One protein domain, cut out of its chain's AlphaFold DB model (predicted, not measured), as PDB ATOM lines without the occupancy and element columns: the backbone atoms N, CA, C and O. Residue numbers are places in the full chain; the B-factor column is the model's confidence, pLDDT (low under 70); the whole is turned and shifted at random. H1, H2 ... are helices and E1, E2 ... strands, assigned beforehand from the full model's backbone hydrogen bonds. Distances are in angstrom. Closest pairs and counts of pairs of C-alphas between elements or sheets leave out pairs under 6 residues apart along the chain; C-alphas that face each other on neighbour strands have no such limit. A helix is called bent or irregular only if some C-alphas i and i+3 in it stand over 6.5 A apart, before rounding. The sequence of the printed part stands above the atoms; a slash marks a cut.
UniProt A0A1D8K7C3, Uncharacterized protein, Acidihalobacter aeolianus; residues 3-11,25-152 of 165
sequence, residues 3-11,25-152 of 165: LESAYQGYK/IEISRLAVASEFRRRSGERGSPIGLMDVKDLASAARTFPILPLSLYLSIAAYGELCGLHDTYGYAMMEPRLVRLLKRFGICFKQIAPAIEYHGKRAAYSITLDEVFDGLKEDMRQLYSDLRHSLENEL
ATOM      1  N   LEU A   3     222.896 199.611 351.945       83.75
ATOM      2  CA  LEU A   3     223.074 200.706 350.985       83.75
ATOM      3  C   LEU A   3     221.947 201.762 351.006       83.75
ATOM      4  O   LEU A   3     222.224 202.945 350.823       83.75
ATOM      5  N   GLU A   4     220.691 201.377 351.263       84.62
ATOM      6  CA  GLU A   4     219.554 202.310 351.383       84.62
ATOM      7  C   GLU A   4     219.752 203.259 352.576       84.62
ATOM      8  O   GLU A   4     219.488 204.458 352.475       84.62
ATOM      9  N   SER A   5     220.287 202.745 353.689       85.50
ATOM     10  CA  SER A   5     220.552 203.532 354.898       85.50
ATOM     11  C   SER A   5     221.606 204.618 354.670       85.50
ATOM     12  O   SER A   5     221.510 205.689 355.262       85.50
ATOM     13  N   ALA A   6     222.578 204.393 353.781       85.50
ATOM     14  CA  ALA A   6     223.612 205.386 353.474       85.50
ATOM     15  C   ALA A   6     223.064 206.636 352.762       85.50
ATOM     16  O   ALA A   6     223.669 207.704 352.831       85.50
ATOM     17  N   TYR A   7     221.908 206.515 352.101       86.56
ATOM     18  CA  TYR A   7     221.218 207.619 351.430       86.56
ATOM     19  C   TYR A   7     220.108 208.246 352.282       86.56
ATOM     20  O   TYR A   7     219.433 209.176 351.830       86.56
ATOM     21  N   GLN A   8     219.927 207.792 353.524       85.19
ATOM     22  CA  GLN A   8     218.930 208.356 354.424       85.19
ATOM     23  C   GLN A   8     219.236 209.839 354.698       85.19
ATOM     24  O   GLN A   8     220.323 210.196 355.142       85.19
ATOM     25  N   GLY A   9     218.272 210.716 354.407       81.44
ATOM     26  CA  GLY A   9     218.424 212.169 354.558       81.44
ATOM     27  C   GLY A   9     218.967 212.902 353.324       81.44
ATOM     28  O   GLY A   9     218.993 214.132 353.319       81.44
ATOM     29  N   TYR A  10     219.336 212.192 352.253       83.56
ATOM     30  CA  TYR A  10     219.676 212.809 350.970       83.56
ATOM     31  C   TYR A  10     218.440 212.963 350.081       83.56
ATOM     32  O   TYR A  10     217.567 212.102 350.039       83.56
ATOM     33  N   LYS A  11     218.379 214.064 349.318       79.44
ATOM     34  CA  LYS A  11     217.245 214.371 348.423       79.44
ATOM     35  C   LYS A  11     217.098 213.393 347.254       79.44
ATOM     36  O   LYS A  11     216.021 213.298 346.679       79.44
ATOM     37  N   ILE A  25     221.289 191.723 344.901       93.19
ATOM     38  CA  ILE A  25     222.367 191.507 345.868       93.19
ATOM     39  C   ILE A  25     223.060 192.826 346.200       93.19
ATOM     40  O   ILE A  25     223.134 193.742 345.379       93.19
ATOM     41  N   GLU A  26     223.597 192.923 347.415       93.19
ATOM     42  CA  GLU A  26     224.471 194.028 347.809       93.19
ATOM     43  C   GLU A  26     225.929 193.570 347.806       93.19
ATOM     44  O   GLU A  26     226.314 192.681 348.564       93.19
ATOM     45  N   ILE A  27     226.762 194.229 347.004       92.81
ATOM     46  CA  ILE A  27     228.212 194.079 347.039       92.81
ATOM     47  C   ILE A  27     228.759 195.145 347.989       92.81
ATOM     48  O   ILE A  27     228.852 196.328 347.651       92.81
ATOM     49  N   SER A  28     229.110 194.724 349.203       89.56
ATOM     50  CA  SER A  28     229.582 195.609 350.271       89.56
ATOM     51  C   SER A  28     230.851 195.074 350.937       89.56
ATOM     52  O   SER A  28     231.195 193.902 350.816       89.56
ATOM     53  N   ARG A  29     231.566 195.960 351.648       86.38
ATOM     54  CA  ARG A  29     232.748 195.633 352.476       86.38
ATOM     55  C   ARG A  29     233.921 194.978 351.731       86.38
ATOM     56  O   ARG A  29     234.746 194.324 352.362       86.38
ATOM     57  N   LEU A  30     234.048 195.203 350.422       88.56
ATOM     58  CA  LEU A  30     235.243 194.789 349.689       88.56
ATOM     59  C   LEU A  30     236.465 195.549 350.199       88.56
ATOM     60  O   LEU A  30     236.532 196.778 350.135       88.56
ATOM     61  N   ALA A  31     237.430 194.796 350.714       87.69
ATOM     62  CA  ALA A  31     238.668 195.319 351.255       87.69
ATOM     63  C   ALA A  31     239.810 194.344 350.975       87.69
ATOM     64  O   ALA A  31     239.629 193.129 350.948       87.69
ATOM     65  N   VAL A  32     240.998 194.904 350.792       86.44
ATOM     66  CA  VAL A  32     242.243 194.164 350.634       86.44
ATOM     67  C   VAL A  32     243.033 194.311 351.930       86.44
ATOM     68  O   VAL A  32     243.224 195.429 352.428       86.44
ATOM     69  N   ALA A  33     243.501 193.192 352.489       86.69
ATOM     70  CA  ALA A  33     244.277 193.218 353.726       86.69
ATOM     71  C   ALA A  33     245.510 194.130 353.585       86.69
ATOM     72  O   ALA A  33     246.042 194.342 352.490       86.69
ATOM     73  N   SER A  34     245.924 194.755 354.689       83.56
ATOM     74  CA  SER A  34     246.936 195.821 354.659       83.56
ATOM     75  C   SER A  34     248.284 195.342 354.115       83.56
ATOM     76  O   SER A  34     248.977 196.074 353.409       83.56
ATOM     77  N   GLU A  35     248.581 194.068 354.344       85.12
ATOM     78  CA  GLU A  35     249.790 193.353 353.957       85.12
ATOM     79  C   GLU A  35     249.870 193.153 352.443       85.12
ATOM     80  O   GLU A  35     250.965 192.979 351.913       85.12
ATOM     81  N   PHE A  36     248.738 193.215 351.733       82.00
ATOM     82  CA  PHE A  36     248.678 193.123 350.274       82.00
ATOM     83  C   PHE A  36     248.642 194.501 349.590       82.00
ATOM     84  O   PHE A  36     248.934 194.589 348.400       82.00
ATOM     85  N   ARG A  37     248.392 195.592 350.332       81.75
ATOM     86  CA  ARG A  37     248.415 196.992 349.846       81.75
ATOM     87  C   ARG A  37     249.831 197.577 349.883       81.75
ATOM     88  O   ARG A  37     250.117 198.567 350.562       81.75
ATOM     89  N   ARG A  38     250.763 196.898 349.211       73.94
ATOM     90  CA  ARG A  38     252.207 197.173 349.322       73.94
ATOM     91  C   ARG A  38     252.705 198.220 348.335       73.94
ATOM     92  O   ARG A  38     253.802 198.737 348.550       73.94
ATOM     93  N   ARG A  39     251.961 198.523 347.266       72.12
ATOM     94  CA  ARG A  39     252.447 199.437 346.223       72.12
ATOM     95  C   ARG A  39     252.233 200.894 346.628       72.12
ATOM     96  O   ARG A  39     251.376 201.222 347.452       72.12
ATOM     97  N   SER A  40     253.048 201.776 346.049       67.00
ATOM     98  CA  SER A  40     252.897 203.220 346.246       67.00
ATOM     99  C   SER A  40     251.478 203.642 345.852       67.00
ATOM    100  O   SER A  40     250.977 203.195 344.829       67.00
ATOM    101  N   GLY A  41     250.809 204.443 346.681       70.50
ATOM    102  CA  GLY A  41     249.431 204.889 346.439       70.50
ATOM    103  C   GLY A  41     248.317 203.933 346.896       70.50
ATOM    104  O   GLY A  41     247.202 204.395 347.093       70.50
ATOM    105  N   GLU A  42     248.583 202.649 347.164       74.62
ATOM    106  CA  GLU A  42     247.528 201.689 347.563       74.62
ATOM    107  C   GLU A  42     247.123 201.806 349.043       74.62
ATOM    108  O   GLU A  42     245.998 201.484 349.423       74.62
ATOM    109  N   ARG A  43     248.021 202.298 349.908       73.19
ATOM    110  CA  ARG A  43     247.791 202.366 351.367       73.19
ATOM    111  C   ARG A  43     246.639 203.293 351.768       73.19
ATOM    112  O   ARG A  43     246.043 203.091 352.821       73.19
ATOM    113  N   GLY A  44     246.323 204.289 350.937       73.38
ATOM    114  CA  GLY A  44     245.283 205.287 351.205       73.38
ATOM    115  C   GLY A  44     243.853 204.813 350.934       73.38
ATOM    116  O   GLY A  44     242.913 205.535 351.250       73.38
ATOM    117  N   SER A  45     243.670 203.618 350.364       79.50
ATOM    118  CA  SER A  45     242.354 203.078 350.017       79.50
ATOM    119  C   SER A  45     242.169 201.671 350.603       79.50
ATOM    120  O   SER A  45     243.096 200.857 350.539       79.50
ATOM    121  N   PRO A  46     240.987 201.330 351.157       75.94
ATOM    122  CA  PRO A  46     240.704 199.981 351.656       75.94
ATOM    123  C   PRO A  46     240.827 198.891 350.589       75.94
ATOM    124  O   PRO A  46     241.159 197.759 350.919       75.94
ATOM    125  N   ILE A  47     240.600 199.234 349.318       78.94
ATOM    126  CA  ILE A  47     240.716 198.297 348.197       78.94
ATOM    127  C   ILE A  47     242.071 198.396 347.480       78.94
ATOM    128  O   ILE A  47     242.313 197.667 346.530       78.94
ATOM    129  N   GLY A  48     242.980 199.272 347.922       75.38
ATOM    130  CA  GLY A  48     244.276 199.454 347.262       75.38
ATOM    131  C   GLY A  48     244.209 200.294 345.984       75.38
ATOM    132  O   GLY A  48     244.937 200.037 345.033       75.38
ATOM    133  N   LEU A  49     243.311 201.279 345.914       76.31
ATOM    134  CA  LEU A  49     243.184 202.151 344.748       76.31
ATOM    135  C   LEU A  49     244.281 203.230 344.705       76.31
ATOM    136  O   LEU A  49     244.422 203.999 345.653       76.31
ATOM    137  N   MET A  50     245.004 203.318 343.585       71.81
ATOM    138  CA  MET A  50     245.977 204.386 343.296       71.81
ATOM    139  C   MET A  50     245.306 205.611 342.651       71.81
ATOM    140  O   MET A  50     244.208 205.501 342.092       71.81
ATOM    141  N   ASP A  51     245.964 206.776 342.675       65.25
ATOM    142  CA  ASP A  51     245.476 207.936 341.920       65.25
ATOM    143  C   ASP A  51     245.581 207.677 340.404       65.25
ATOM    144  O   ASP A  51     246.506 207.034 339.906       65.25
ATOM    145  N   VAL A  52     244.617 208.191 339.642       58.28
ATOM    146  CA  VAL A  52     244.521 207.996 338.186       58.28
ATOM    147  C   VAL A  52     245.713 208.635 337.469       58.28
ATOM    148  O   VAL A  52     246.159 208.117 336.446       58.28
ATOM    149  N   LYS A  53     246.253 209.734 338.017       58.69
ATOM    150  CA  LYS A  53     247.473 210.381 337.508       58.69
ATOM    151  C   LYS A  53     248.680 209.450 337.609       58.69
ATOM    152  O   LYS A  53     249.420 209.312 336.638       58.69
ATOM    153  N   ASP A  54     248.801 208.746 338.731       56.50
ATOM    154  CA  ASP A  54     249.871 207.776 338.948       56.50
ATOM    155  C   ASP A  54     249.673 206.534 338.080       56.50
ATOM    156  O   ASP A  54     250.647 205.968 337.598       56.50
ATOM    157  N   LEU A  55     248.425 206.145 337.798       56.28
ATOM    158  CA  LEU A  55     248.090 205.012 336.929       56.28
ATOM    159  C   LEU A  55     248.538 205.218 335.468       56.28
ATOM    160  O   LEU A  55     248.863 204.246 334.785       56.28
ATOM    161  N   ALA A  56     248.565 206.468 334.990       55.12
ATOM    162  CA  ALA A  56     249.057 206.815 333.656       55.12
ATOM    163  C   ALA A  56     250.591 206.708 333.558       55.12
ATOM    164  O   ALA A  56     251.104 206.191 332.569       55.12
ATOM    165  N   SER A  57     251.320 207.129 334.600       54.94
ATOM    166  CA  SER A  57     252.781 206.955 334.695       54.94
ATOM    167  C   SER A  57     253.200 205.533 335.072       54.94
ATOM    168  O   SER A  57     254.277 205.070 334.709       54.94
ATOM    169  N   ALA A  58     252.338 204.811 335.782       55.34
ATOM    170  CA  ALA A  58     252.568 203.465 336.270       55.34
ATOM    171  C   ALA A  58     251.902 202.442 335.347       55.34
ATOM    172  O   ALA A  58     251.240 201.523 335.821       55.34
ATOM    173  N   ALA A  59     252.104 202.578 334.031       50.00
ATOM    174  CA  ALA A  59     251.538 201.720 332.982       50.00
ATOM    175  C   ALA A  59     251.762 200.201 333.193       50.00
ATOM    176  O   ALA A  59     251.138 199.391 332.515       50.00
ATOM    177  N   ARG A  60     252.616 199.807 334.149       53.66
ATOM    178  CA  ARG A  60     252.854 198.419 334.571       53.66
ATOM    179  C   ARG A  60     252.138 197.989 335.859       53.66
ATOM    180  O   ARG A  60     252.373 196.883 336.335       53.66
ATOM    181  N   THR A  61     251.280 198.824 336.442       61.94
ATOM    182  CA  THR A  61     250.583 198.505 337.695       61.94
ATOM    183  C   THR A  61     249.159 198.081 337.399       61.94
ATOM    184  O   THR A  61     248.247 198.897 337.286       61.94
ATOM    185  N   PHE A  62     248.980 196.774 337.242       69.31
ATOM    186  CA  PHE A  62     247.672 196.157 337.092       69.31
ATOM    187  C   PHE A  62     247.040 195.981 338.489       69.31
ATOM    188  O   PHE A  62     247.627 195.289 339.336       69.31
ATOM    189  N   PRO A  63     245.896 196.627 338.789       76.00
ATOM    190  CA  PRO A  63     245.229 196.532 340.088       76.00
ATOM    191  C   PRO A  63     244.435 195.227 340.175       76.00
ATOM    192  O   PRO A  63     243.205 195.213 340.184       76.00
ATOM    193  N   ILE A  64     245.181 194.121 340.212       83.50
ATOM    194  CA  ILE A  64     244.638 192.766 340.147       83.50
ATOM    195  C   ILE A  64     243.702 192.473 341.311       83.50
ATOM    196  O   ILE A  64     242.663 191.882 341.095       83.50
ATOM    197  N   LEU A  65     244.012 192.942 342.523       87.69
ATOM    198  CA  LEU A  65     243.247 192.584 343.719       87.69
ATOM    199  C   LEU A  65     241.809 193.134 343.693       87.69
ATOM    200  O   LEU A  65     240.891 192.323 343.800       87.69
ATOM    201  N   PRO A  66     241.563 194.450 343.487       85.88
ATOM    202  CA  PRO A  66     240.203 194.944 343.278       85.88
ATOM    203  C   PRO A  66     239.479 194.203 342.159       85.88
ATOM    204  O   PRO A  66     238.322 193.837 342.319       85.88
ATOM    205  N   LEU A  67     240.151 193.991 341.025       88.69
ATOM    206  CA  LEU A  67     239.528 193.377 339.864       88.69
ATOM    207  C   LEU A  67     239.122 191.928 340.149       88.69
ATOM    208  O   LEU A  67     237.965 191.579 339.952       88.69
ATOM    209  N   SER A  68     240.047 191.117 340.664       91.31
ATOM    210  CA  SER A  68     239.804 189.730 341.048       91.31
ATOM    211  C   SER A  68     238.673 189.621 342.059       91.31
ATOM    212  O   SER A  68     237.835 188.752 341.891       91.31
ATOM    213  N   LEU A  69     238.563 190.530 343.038       91.81
ATOM    214  CA  LEU A  69     237.431 190.524 343.972       91.81
ATOM    215  C   LEU A  69     236.080 190.663 343.251       91.81
ATOM    216  O   LEU A  69     235.165 189.895 343.527       91.81
ATOM    217  N   TYR A  70     235.945 191.604 342.311       91.62
ATOM    218  CA  TYR A  70     234.693 191.764 341.556       91.62
ATOM    219  C   TYR A  70     234.431 190.601 340.592       91.62
ATOM    220  O   TYR A  70     233.290 190.157 340.481       91.62
ATOM    221  N   LEU A  71     235.470 190.086 339.928       92.81
ATOM    222  CA  LEU A  71     235.349 188.919 339.051       92.81
ATOM    223  C   LEU A  71     234.944 187.668 339.837       92.81
ATOM    224  O   LEU A  71     234.073 186.934 339.387       92.81
ATOM    225  N   SER A  72     235.508 187.456 341.029       93.88
ATOM    226  CA  SER A  72     235.148 186.344 341.912       93.88
ATOM    227  C   SER A  72     233.697 186.416 342.373       93.88
ATOM    228  O   SER A  72     233.049 185.382 342.455       93.88
ATOM    229  N   ILE A  73     233.154 187.610 342.637       93.25
ATOM    230  CA  ILE A  73     231.729 187.768 342.978       93.25
ATOM    231  C   ILE A  73     230.841 187.359 341.806       93.25
ATOM    232  O   ILE A  73     229.865 186.641 342.008       93.25
ATOM    233  N   ALA A  74     231.179 187.800 340.591       93.00
ATOM    234  CA  ALA A  74     230.435 187.426 339.394       93.00
ATOM    235  C   ALA A  74     230.516 185.917 339.125       93.00
ATOM    236  O   ALA A  74     229.480 185.279 338.972       93.00
ATOM    237  N   ALA A  75     231.716 185.338 339.195       93.88
ATOM    238  CA  ALA A  75     231.933 183.904 339.036       93.88
ATOM    239  C   ALA A  75     231.192 183.080 340.097       93.88
ATOM    240  O   ALA A  75     230.563 182.077 339.777       93.88
ATOM    241  N   TYR A  76     231.220 183.514 341.357       93.69
ATOM    242  CA  TYR A  76     230.468 182.867 342.429       93.69
ATOM    243  C   TYR A  76     228.958 182.931 342.175       93.69
ATOM    244  O   TYR A  76     228.263 181.926 342.301       93.69
ATOM    245  N   GLY A  77     228.445 184.094 341.772       92.06
ATOM    246  CA  GLY A  77     227.034 184.247 341.439       92.06
ATOM    247  C   GLY A  77     226.604 183.386 340.248       92.06
ATOM    248  O   GLY A  77     225.542 182.769 340.311       92.06
ATOM    249  N   GLU A  78     227.447 183.266 339.221       91.25
ATOM    250  CA  GLU A  78     227.246 182.344 338.096       91.25
ATOM    251  C   GLU A  78     227.162 180.887 338.582       91.25
ATOM    252  O   GLU A  78     226.203 180.185 338.268       91.25
ATOM    253  N   LEU A  79     228.111 180.442 339.413       92.44
ATOM    254  CA  LEU A  79     228.130 179.084 339.972       92.44
ATOM    255  C   LEU A  79     226.909 178.787 340.858       92.44
ATOM    256  O   LEU A  79     226.465 177.641 340.940       92.44
ATOM    257  N   CYS A  80     226.337 179.808 341.497       91.19
ATOM    258  CA  CYS A  80     225.098 179.705 342.263       91.19
ATOM    259  C   CYS A  80     223.817 179.845 341.415       91.19
ATOM    260  O   CYS A  80     222.721 179.766 341.974       91.19
ATOM    261  N   GLY A  81     223.918 180.054 340.098       91.06
ATOM    262  CA  GLY A  81     222.767 180.211 339.202       91.06
ATOM    263  C   GLY A  81     222.022 181.542 339.356       91.06
ATOM    264  O   GLY A  81     220.824 181.614 339.080       91.06
ATOM    265  N   LEU A  82     222.702 182.603 339.802       91.12
ATOM    266  CA  LEU A  82     222.128 183.933 340.040       91.12
ATOM    267  C   LEU A  82     222.026 184.793 338.763       91.12
ATOM    268  O   LEU A  82     222.208 186.009 338.815       91.12
ATOM    269  N   HIS A  83     221.691 184.193 337.623       87.81
ATOM    270  CA  HIS A  83     221.455 184.923 336.371       87.81
ATOM    271  C   HIS A  83     220.345 185.979 336.521       87.81
ATOM    272  O   HIS A  83     219.409 185.816 337.322       87.81
ATOM    273  N   ASP A  84     220.459 187.072 335.768       89.88
ATOM    274  CA  ASP A  84     219.573 188.243 335.795       89.88
ATOM    275  C   ASP A  84     219.486 188.939 337.169       89.88
ATOM    276  O   ASP A  84     218.533 189.667 337.462       89.88
ATOM    277  N   THR A  85     220.465 188.707 338.049       94.50
ATOM    278  CA  THR A  85     220.522 189.332 339.377       94.50
ATOM    279  C   THR A  85     221.266 190.657 339.309       94.50
ATOM    280  O   THR A  85     222.382 190.744 338.794       94.50
ATOM    281  N   TYR A  86     220.668 191.690 339.894       94.81
ATOM    282  CA  TYR A  86     221.244 193.020 340.011       94.81
ATOM    283  C   TYR A  86     222.153 193.107 341.237       94.81
ATOM    284  O   TYR A  86     221.711 192.997 342.381       94.81
ATOM    285  N   GLY A  87     223.435 193.359 340.992       94.69
ATOM    286  CA  GLY A  87     224.409 193.737 342.000       94.69
ATOM    287  C   GLY A  87     224.414 195.239 342.240       94.69
ATOM    288  O   GLY A  87     224.685 196.027 341.334       94.69
ATOM    289  N   TYR A  88     224.171 195.636 343.485       95.25
ATOM    290  CA  TYR A  88     224.225 197.024 343.924       95.25
ATOM    291  C   TYR A  88     225.424 197.264 344.828       95.25
ATOM    292  O   TYR A  88     225.688 196.493 345.747       95.25
ATOM    293  N   ALA A  89     226.139 198.358 344.591       93.69
ATOM    294  CA  ALA A  89     227.328 198.706 345.356       93.69
ATOM    295  C   ALA A  89     227.415 200.209 345.593       93.69
ATOM    296  O   ALA A  89     227.177 201.018 344.695       93.69
ATOM    297  N   MET A  90     227.840 200.578 346.800       92.75
ATOM    298  CA  MET A  90     228.228 201.944 347.124       92.75
ATOM    299  C   MET A  90     229.748 202.029 347.141       92.75
ATOM    300  O   MET A  90     230.409 201.423 347.982       92.75
ATOM    301  N   MET A  91     230.316 202.783 346.204       92.62
ATOM    302  CA  MET A  91     231.763 202.807 346.006       92.62
ATOM    303  C   MET A  91     232.273 204.164 345.537       92.62
ATOM    304  O   MET A  91     231.517 205.045 345.124       92.62
ATOM    305  N   GLU A  92     233.589 204.341 345.629       91.62
ATOM    306  CA  GLU A  92     234.261 205.532 345.122       91.62
ATOM    307  C   GLU A  92     234.149 205.596 343.586       91.62
ATOM    308  O   GLU A  92     234.481 204.618 342.911       91.62
ATOM    309  N   PRO A  93     233.802 206.752 342.986       91.69
ATOM    310  CA  PRO A  93     233.737 206.894 341.526       91.69
ATOM    311  C   PRO A  93     235.051 206.550 340.808       91.69
ATOM    312  O   PRO A  93     235.061 206.196 339.629       91.69
ATOM    313  N   ARG A  94     236.185 206.666 341.511       87.50
ATOM    314  CA  ARG A  94     237.504 206.273 341.000       87.50
ATOM    315  C   ARG A  94     237.587 204.765 340.743       87.50
ATOM    316  O   ARG A  94     238.119 204.380 339.706       87.50
ATOM    317  N   LEU A  95     237.024 203.944 341.632       89.00
ATOM    318  CA  LEU A  95     236.989 202.490 341.480       89.00
ATOM    319  C   LEU A  95     236.145 202.095 340.263       89.00
ATOM    320  O   LEU A  95     236.592 201.305 339.443       89.00
ATOM    321  N   VAL A  96     234.986 202.730 340.069       92.06
ATOM    322  CA  VAL A  96     234.135 202.486 338.890       92.06
ATOM    323  C   VAL A  96     234.855 202.808 337.583       92.06
ATOM    324  O   VAL A  96     234.803 202.028 336.635       92.06
ATOM    325  N   ARG A  97     235.580 203.932 337.524       89.31
ATOM    326  CA  ARG A  97     236.391 204.272 336.344       89.31
ATOM    327  C   ARG A  97     237.478 203.238 336.069       89.31
ATOM    328  O   ARG A  97     237.753 202.957 334.905       89.31
ATOM    329  N   LEU A  98     238.087 202.691 337.120       86.12
ATOM    330  CA  LEU A  98     239.078 201.633 336.985       86.12
ATOM    331  C   LEU A  98     238.450 200.351 336.426       86.12
ATOM    332  O   LEU A  98     238.946 199.821 335.437       86.12
ATOM    333  N   LEU A  99     237.344 199.891 337.014       90.38
ATOM    334  CA  LEU A  99     236.619 198.688 336.593       90.38
ATOM    335  C   LEU A  99     236.138 198.792 335.136       90.38
ATOM    336  O   LEU A  99     236.331 197.865 334.347       90.38
ATOM    337  N   LYS A 100     235.659 199.975 334.729       91.12
ATOM    338  CA  LYS A 100     235.258 200.262 333.344       91.12
ATOM    339  C   LYS A 100     236.389 200.046 332.332       91.12
ATOM    340  O   LYS A 100     236.127 199.639 331.202       91.12
ATOM    341  N   ARG A 101     237.659 200.272 332.705       86.56
ATOM    342  CA  ARG A 101     238.814 200.017 331.817       86.56
ATOM    343  C   ARG A 101     238.928 198.540 331.426       86.56
ATOM    344  O   ARG A 101     239.467 198.259 330.355       86.56
ATOM    345  N   PHE A 102     238.414 197.637 332.257       87.69
ATOM    346  CA  PHE A 102     238.460 196.185 332.076       87.69
ATOM    347  C   PHE A 102     237.147 195.587 331.562       87.69
ATOM    348  O   PHE A 102     237.072 194.378 331.381       87.69
ATOM    349  N   GLY A 103     236.149 196.432 331.276       90.19
ATOM    350  CA  GLY A 103     234.862 195.998 330.732       90.19
ATOM    351  C   GLY A 103     233.712 195.969 331.736       90.19
ATOM    352  O   GLY A 103     232.555 195.920 331.339       90.19
ATOM    353  N   ILE A 104     234.005 196.104 333.030       93.00
ATOM    354  CA  ILE A 104     233.000 196.044 334.097       93.00
ATOM    355  C   ILE A 104     232.321 197.414 334.229       93.00
ATOM    356  O   ILE A 104     232.833 198.339 334.872       93.00
ATOM    357  N   CYS A 105     231.176 197.567 333.565       94.12
ATOM    358  CA  CYS A 105     230.506 198.850 333.364       94.12
ATOM    359  C   CYS A 105     229.337 199.071 334.334       94.12
ATOM    360  O   CYS A 105     228.176 198.981 333.959       94.12
ATOM    361  N   PHE A 106     229.645 199.454 335.570       95.75
ATOM    362  CA  PHE A 106     228.623 199.849 336.542       95.75
ATOM    363  C   PHE A 106     227.834 201.097 336.103       95.75
ATOM    364  O   PHE A 106     228.415 202.142 335.781       95.75
ATOM    365  N   LYS A 107     226.502 201.025 336.184       95.69
ATOM    366  CA  LYS A 107     225.583 202.152 335.992       95.69
ATOM    367  C   LYS A 107     225.421 202.918 337.298       95.69
ATOM    368  O   LYS A 107     225.096 202.340 338.326       95.69
ATOM    369  N   GLN A 108     225.623 204.233 337.277       95.69
ATOM    370  CA  GLN A 108     225.355 205.069 338.447       95.69
ATOM    371  C   GLN A 108     223.844 205.264 338.619       95.69
ATOM    372  O   GLN A 108     223.180 205.700 337.682       95.69
ATOM    373  N   ILE A 109     223.318 204.974 339.811       95.06
ATOM    374  CA  ILE A 109     221.875 205.045 340.111       95.06
ATOM    375  C   ILE A 109     221.513 206.135 341.124       95.06
ATOM    376  O   ILE A 109     220.343 206.471 341.269       95.06
ATOM    377  N   ALA A 110     222.506 206.720 341.799       93.56
ATOM    378  CA  ALA A 110     222.312 207.888 342.651       93.56
ATOM    379  C   ALA A 110     223.526 208.833 342.601       93.56
ATOM    380  O   ALA A 110     224.641 208.399 342.283       93.56
ATOM    381  N   PRO A 111     223.355 210.131 342.916       92.31
ATOM    382  CA  PRO A 111     224.458 211.080 342.990       92.31
ATOM    383  C   PRO A 111     225.537 210.665 343.994       92.31
ATOM    384  O   PRO A 111     225.293 209.902 344.933       92.31
ATOM    385  N   ALA A 112     226.740 211.203 343.794       93.81
ATOM    386  CA  ALA A 112     227.816 211.038 344.757       93.81
ATOM    387  C   ALA A 112     227.549 211.873 346.015       93.81
ATOM    388  O   ALA A 112     227.246 213.062 345.913       93.81
ATOM    389  N   ILE A 113     227.723 211.255 347.177       92.75
ATOM    390  CA  ILE A 113     227.542 211.836 348.504       92.75
ATOM    391  C   ILE A 113     228.817 211.671 349.339       92.75
ATOM    392  O   ILE A 113     229.703 210.883 348.996       92.75
ATOM    393  N   GLU A 114     228.919 212.440 350.421       90.50
ATOM    394  CA  GLU A 114     230.016 212.323 351.383       90.50
ATOM    395  C   GLU A 114     229.673 211.244 352.417       90.50
ATOM    396  O   GLU A 114     228.880 211.473 353.325       90.50
ATOM    397  N   TYR A 115     230.241 210.049 352.249       86.44
ATOM    398  CA  TYR A 115     229.984 208.886 353.096       86.44
ATOM    399  C   TYR A 115     231.273 208.068 353.236       86.44
ATOM    400  O   TYR A 115     231.596 207.247 352.378       86.44
ATOM    401  N   HIS A 116     232.034 208.341 354.304       83.25
ATOM    402  CA  HIS A 116     233.455 207.991 354.489       83.25
ATOM    403  C   HIS A 116     234.308 208.209 353.225       83.25
ATOM    404  O   HIS A 116     234.986 207.294 352.749       83.25
ATOM    405  N   GLY A 117     234.241 209.421 352.674       86.00
ATOM    406  CA  GLY A 117     234.767 209.770 351.362       86.00
ATOM    407  C   GLY A 117     233.653 209.917 350.326       86.00
ATOM    408  O   GLY A 117     232.510 209.494 350.521       86.00
ATOM    409  N   LYS A 118     233.999 210.491 349.173       90.38
ATOM    410  CA  LYS A 118     233.057 210.686 348.069       90.38
ATOM    411  C   LYS A 118     232.678 209.351 347.428       90.38
ATOM    412  O   LYS A 118     233.496 208.735 346.741       90.38
ATOM    413  N   ARG A 119     231.421 208.935 347.589       92.69
ATOM    414  CA  ARG A 119     230.892 207.660 347.080       92.69
ATOM    415  C   ARG A 119     229.552 207.836 346.397       92.69
ATOM    416  O   ARG A 119     228.810 208.743 346.740       92.69
ATOM    417  N   ALA A 120     229.241 206.968 345.442       95.00
ATOM    418  CA  ALA A 120     227.927 206.919 344.810       95.00
ATOM    419  C   ALA A 120     227.397 205.481 344.777       95.00
ATOM    420  O   ALA A 120     228.179 204.531 344.874       95.00
ATOM    421  N   ALA A 121     226.079 205.334 344.650       95.44
ATOM    422  CA  ALA A 121     225.429 204.057 344.411       95.44
ATOM    423  C   ALA A 121     225.470 203.708 342.922       95.44
ATOM    424  O   ALA A 121     225.177 204.540 342.054       95.44
ATOM    425  N   TYR A 122     225.793 202.451 342.656       96.12
ATOM    426  CA  TYR A 122     225.881 201.882 341.327       96.12
ATOM    427  C   TYR A 122     225.157 200.536 341.258       96.12
ATOM    428  O   TYR A 122     225.036 199.848 342.272       96.12
ATOM    429  N   SER A 123     224.728 200.159 340.057       96.00
ATOM    430  CA  SER A 123     224.152 198.857 339.730       96.00
ATOM    431  C   SER A 123     224.871 198.218 338.541       96.00
ATOM    432  O   SER A 123     225.368 198.928 337.665       96.00
ATOM    433  N   ILE A 124     224.888 196.893 338.495       95.56
ATOM    434  CA  ILE A 124     225.267 196.080 337.333       95.56
ATOM    435  C   ILE A 124     224.540 194.737 337.446       95.56
ATOM    436  O   ILE A 124     224.291 194.301 338.571       95.56
ATOM    437  N   THR A 125     224.194 194.072 336.352       94.12
ATOM    438  CA  THR A 125     223.792 192.659 336.431       94.12
ATOM    439  C   THR A 125     225.027 191.763 336.458       94.12
ATOM    440  O   THR A 125     226.109 192.149 336.011       94.12
ATOM    441  N   LEU A 126     224.908 190.562 337.022       89.50
ATOM    442  CA  LEU A 126     226.032 189.621 337.023       89.50
ATOM    443  C   LEU A 126     226.434 189.201 335.603       89.50
ATOM    444  O   LEU A 126     227.626 189.104 335.317       89.50
ATOM    445  N   ASP A 127     225.463 189.048 334.705       90.25
ATOM    446  CA  ASP A 127     225.706 188.700 333.303       90.25
ATOM    447  C   ASP A 127     226.441 189.838 332.563       90.25
ATOM    448  O   ASP A 127     227.417 189.594 331.852       90.25
ATOM    449  N   GLU A 128     226.092 191.104 332.839       92.69
ATOM    450  CA  GLU A 128     226.788 192.286 332.299       92.69
ATOM    451  C   GLU A 128     228.277 192.330 332.680       92.69
ATOM    452  O   GLU A 128     229.091 192.871 331.923       92.69
ATOM    453  N   VAL A 129     228.655 191.781 333.845       90.94
ATOM    454  CA  VAL A 129     230.069 191.691 334.234       90.94
ATOM    455  C   VAL A 129     230.817 190.830 333.226       90.94
ATOM    456  O   VAL A 129     231.849 191.281 332.734       90.94
ATOM    457  N   PHE A 130     230.304 189.633 332.922       86.06
ATOM    458  CA  PHE A 130     230.933 188.660 332.027       86.06
ATOM    459  C   PHE A 130     230.926 189.122 330.567       86.06
ATOM    460  O   PHE A 130     231.963 189.094 329.895       86.06
ATOM    461  N   ASP A 131     229.777 189.598 330.090       89.38
ATOM    462  CA  ASP A 131     229.602 190.038 328.705       89.38
ATOM    463  C   ASP A 131     230.501 191.231 328.379       89.38
ATOM    464  O   ASP A 131     231.080 191.315 327.292       89.38
ATOM    465  N   GLY A 132     230.675 192.131 329.349       88.31
ATOM    466  CA  GLY A 132     231.505 193.317 329.211       88.31
ATOM    467  C   GLY A 132     233.010 193.049 329.234       88.31
ATOM    468  O   GLY A 132     233.766 193.924 328.800       88.31
ATOM    469  N   LEU A 133     233.474 191.888 329.726       89.88
ATOM    470  CA  LEU A 133     234.907 191.633 329.907       89.88
ATOM    471  C   LEU A 133     235.678 191.719 328.591       89.88
ATOM    472  O   LEU A 133     235.331 191.117 327.570       89.88
ATOM    473  N   LYS A 134     236.803 192.431 328.660       86.81
ATOM    474  CA  LYS A 134     237.813 192.416 327.601       86.81
ATOM    475  C   LYS A 134     238.485 191.051 327.522       86.81
ATOM    476  O   LYS A 134     238.630 190.387 328.544       86.81
ATOM    477  N   GLU A 135     238.967 190.704 326.333       83.44
ATOM    478  CA  GLU A 135     239.594 189.409 326.046       83.44
ATOM    479  C   GLU A 135     240.678 189.036 327.065       83.44
ATOM    480  O   GLU A 135     240.612 187.975 327.680       83.44
ATOM    481  N   ASP A 136     241.579 189.976 327.362       79.75
ATOM    482  CA  ASP A 136     242.662 189.788 328.335       79.75
ATOM    483  C   ASP A 136     242.169 189.364 329.735       79.75
ATOM    484  O   ASP A 136     242.909 188.748 330.498       79.75
ATOM    485  N   MET A 137     240.931 189.710 330.106       87.12
ATOM    486  CA  MET A 137     240.344 189.435 331.424       87.12
ATOM    487  C   MET A 137     239.527 188.144 331.459       87.12
ATOM    488  O   MET A 137     239.243 187.643 332.547       87.12
ATOM    489  N   ARG A 138     239.164 187.587 330.296       89.44
ATOM    490  CA  ARG A 138     238.367 186.355 330.210       89.44
ATOM    491  C   ARG A 138     239.115 185.160 330.787       89.44
ATOM    492  O   ARG A 138     238.512 184.371 331.507       89.44
ATOM    493  N   GLN A 139     240.426 185.071 330.549       90.00
ATOM    494  CA  GLN A 139     241.243 184.003 331.131       90.00
ATOM    495  C   GLN A 139     241.272 184.095 332.660       90.00
ATOM    496  O   GLN A 139     240.977 183.114 333.332       90.00
ATOM    497  N   LEU A 140     241.524 185.290 333.210       90.50
ATOM    498  CA  LEU A 140     241.513 185.509 334.660       90.50
ATOM    499  C   LEU A 140     240.156 185.140 335.277       90.50
ATOM    500  O   LEU A 140     240.110 184.525 336.338       90.50
ATOM    501  N   TYR A 141     239.054 185.510 334.621       93.12
ATOM    502  CA  TYR A 141     237.716 185.129 335.068       93.12
ATOM    503  C   TYR A 141     237.529 183.608 335.079       93.12
ATOM    504  O   TYR A 141     237.077 183.061 336.081       93.12
ATOM    505  N   SER A 142     237.914 182.928 333.994       93.31
ATOM    506  CA  SER A 142     237.834 181.468 333.877       93.31
ATOM    507  C   SER A 142     238.626 180.763 334.982       93.31
ATOM    508  O   SER A 142     238.101 179.869 335.645       93.31
ATOM    509  N   ASP A 143     239.852 181.223 335.246       93.50
ATOM    510  CA  ASP A 143     240.719 180.663 336.285       93.50
ATOM    511  C   ASP A 143     240.110 180.846 337.685       93.50
ATOM    512  O   ASP A 143     240.053 179.901 338.474       93.50
ATOM    513  N   LEU A 144     239.594 182.046 337.989       94.44
ATOM    514  CA  LEU A 144     238.919 182.335 339.260       94.44
ATOM    515  C   LEU A 144     237.659 181.487 339.433       94.44
ATOM    516  O   LEU A 144     237.443 180.917 340.501       94.44
ATOM    517  N   ARG A 145     236.842 181.378 338.382       95.12
ATOM    518  CA  ARG A 145     235.635 180.550 338.377       95.12
ATOM    519  C   ARG A 145     235.976 179.085 338.629       95.12
ATOM    520  O   ARG A 145     235.312 178.452 339.438       95.12
ATOM    521  N   HIS A 146     237.011 178.557 337.978       95.19
ATOM    522  CA  HIS A 146     237.435 177.173 338.177       95.19
ATOM    523  C   HIS A 146     237.961 176.925 339.599       95.19
ATOM    524  O   HIS A 146     237.612 175.916 340.209       95.19
ATOM    525  N   SER A 147     238.743 177.859 340.157       94.94
ATOM    526  CA  SER A 147     239.200 177.787 341.554       94.94
ATOM    527  C   SER A 147     238.019 177.746 342.523       94.94
ATOM    528  O   SER A 147     237.936 176.842 343.351       94.94
ATOM    529  N   LEU A 148     237.066 178.669 342.366       94.50
ATOM    530  CA  LEU A 148     235.864 178.738 343.200       94.50
ATOM    531  C   LEU A 148     234.997 177.485 343.064       94.50
ATOM    532  O   LEU A 148     234.476 176.986 344.055       94.50
ATOM    533  N   GLU A 149     234.845 176.954 341.851       94.62
ATOM    534  CA  GLU A 149     234.091 175.724 341.614       94.62
ATOM    535  C   GLU A 149     234.705 174.530 342.356       94.62
ATOM    536  O   GLU A 149     233.977 173.733 342.948       94.62
ATOM    537  N   ASN A 150     236.033 174.414 342.361       92.94
ATOM    538  CA  ASN A 150     236.725 173.358 343.095       92.94
ATOM    539  C   ASN A 150     236.567 173.532 344.615       92.94
ATOM    540  O   ASN A 150     236.203 172.575 345.294       92.94
ATOM    541  N   GLU A 151     236.735 174.751 345.135       90.62
ATOM    542  CA  GLU A 151     236.524 175.054 346.560       90.62
ATOM    543  C   GLU A 151     235.087 174.738 347.012       90.62
ATOM    544  O   GLU A 151     234.876 174.129 348.061       90.62
ATOM    545  N   LEU A 152     234.083 175.074 346.194       88.12
ATOM    546  CA  LEU A 152     232.676 174.793 346.496       88.12
ATOM    547  C   LEU A 152     232.328 173.301 346.469       88.12
ATOM    548  O   LEU A 152     231.383 172.890 347.138       88.12
TER     549      LEU A 152
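Overview. This is residues 3 to 11 and 25 to 152 of the 165 residues of an uncharacterized protein of Acidihalobacter aeolianus (UniProt A0A1D8K7C3). A narrow two-strand ribbon, E1 beside E2, has a small group of helices at one end, where H5 follows directly on E2 and H3 packs on both H5 and H6, crossing H6 steeply. H4 packs with its first residues near the beginning of E2, while a long unnamed stretch, residues 25 to 51, runs from the edge of E1 out to H2. The printed part has 137 residues with six named helices and two named strands, in the order H1 H2 H3 E1 H4 E2 H5 H6; the sheet, E1 - E2, is antiparallel and the class is mostly helix. The whole is compact, with a radius of gyration of the C-alphas of 15.2 A and spans of 41 by 35 by 25 A.

Arrangement. Look first at E1, residues 86 to 91, and E2, residues 118 to 125: they are antiparallel neighbours at 165 degrees, with N 89 and O 122 at 3.0 A and N 122 and O 89 at 2.9 A, within hydrogen-bond range. Short pairings join residues 25 to 26 to E1, parallel, and residues 107 to 108 and 113 to 114 to E2, antiparallel. In H4, residues 93 to 101, the C-alpha of Pro 93 is 6.3 A from that of Arg 119, the closest pair with E2. H3, residues 64 to 79, touches H5, residues 126 to 132, with residues 71 to 78 alone, at a steep tilt of 58 degrees, opposite ways; the closest C-alphas, of Ala 74 and Leu 126, are 5.5 A apart. H3 also touches H6, residues 135 to 152, at a steep tilt of 59 degrees, the same way; the closest C-alphas, of Ala 75 and Arg 145, are 5.0 A apart. H2, residues 52 to 57, is close to H4 but not clearly touching, with the C-alphas of Val 52 and Arg 94 closest at 7.8 A. H1, residues 3 to 6, touches no helix; its closest C-alpha pair with E1 is Leu 3 and Met 90, 6.6 A. Every O i to N i+4 pair is within hydrogen-bond range in H3 and H4, against 1 of 2 in H2, 2 of 3 in H5 and 12 of 14 in H6; H1 is too short for such a pair.

Along the chain. Find C-alpha 86 at (221.244, 193.020, 340.011), where E1 begins its 15.6 A; E2 is 23.4 A long. H3 runs 21.4 A from C-alpha 64 at (244.638, 192.766, 340.147). H6, 26.1 A long, ends at C-alpha 152, (232.676, 174.793, 346.496); it is irregular, but only just, with C-alphas 136 and 139 6.6 A apart. H4 measures 12.9 A.

Size, cuts and confidence. The two C-alphas farthest apart, of Lys 11 and Asn 150, are 45.7 A apart. Residues 12 to 24 are not printed, and C-alphas 11 and 25 are 23.6 A apart across that cut. The link from H4 to E2 is long, with 16 residues. Mean pLDDT of the printed part is 85.8; look for values under 70 at residue 40 and residues 51 to 62.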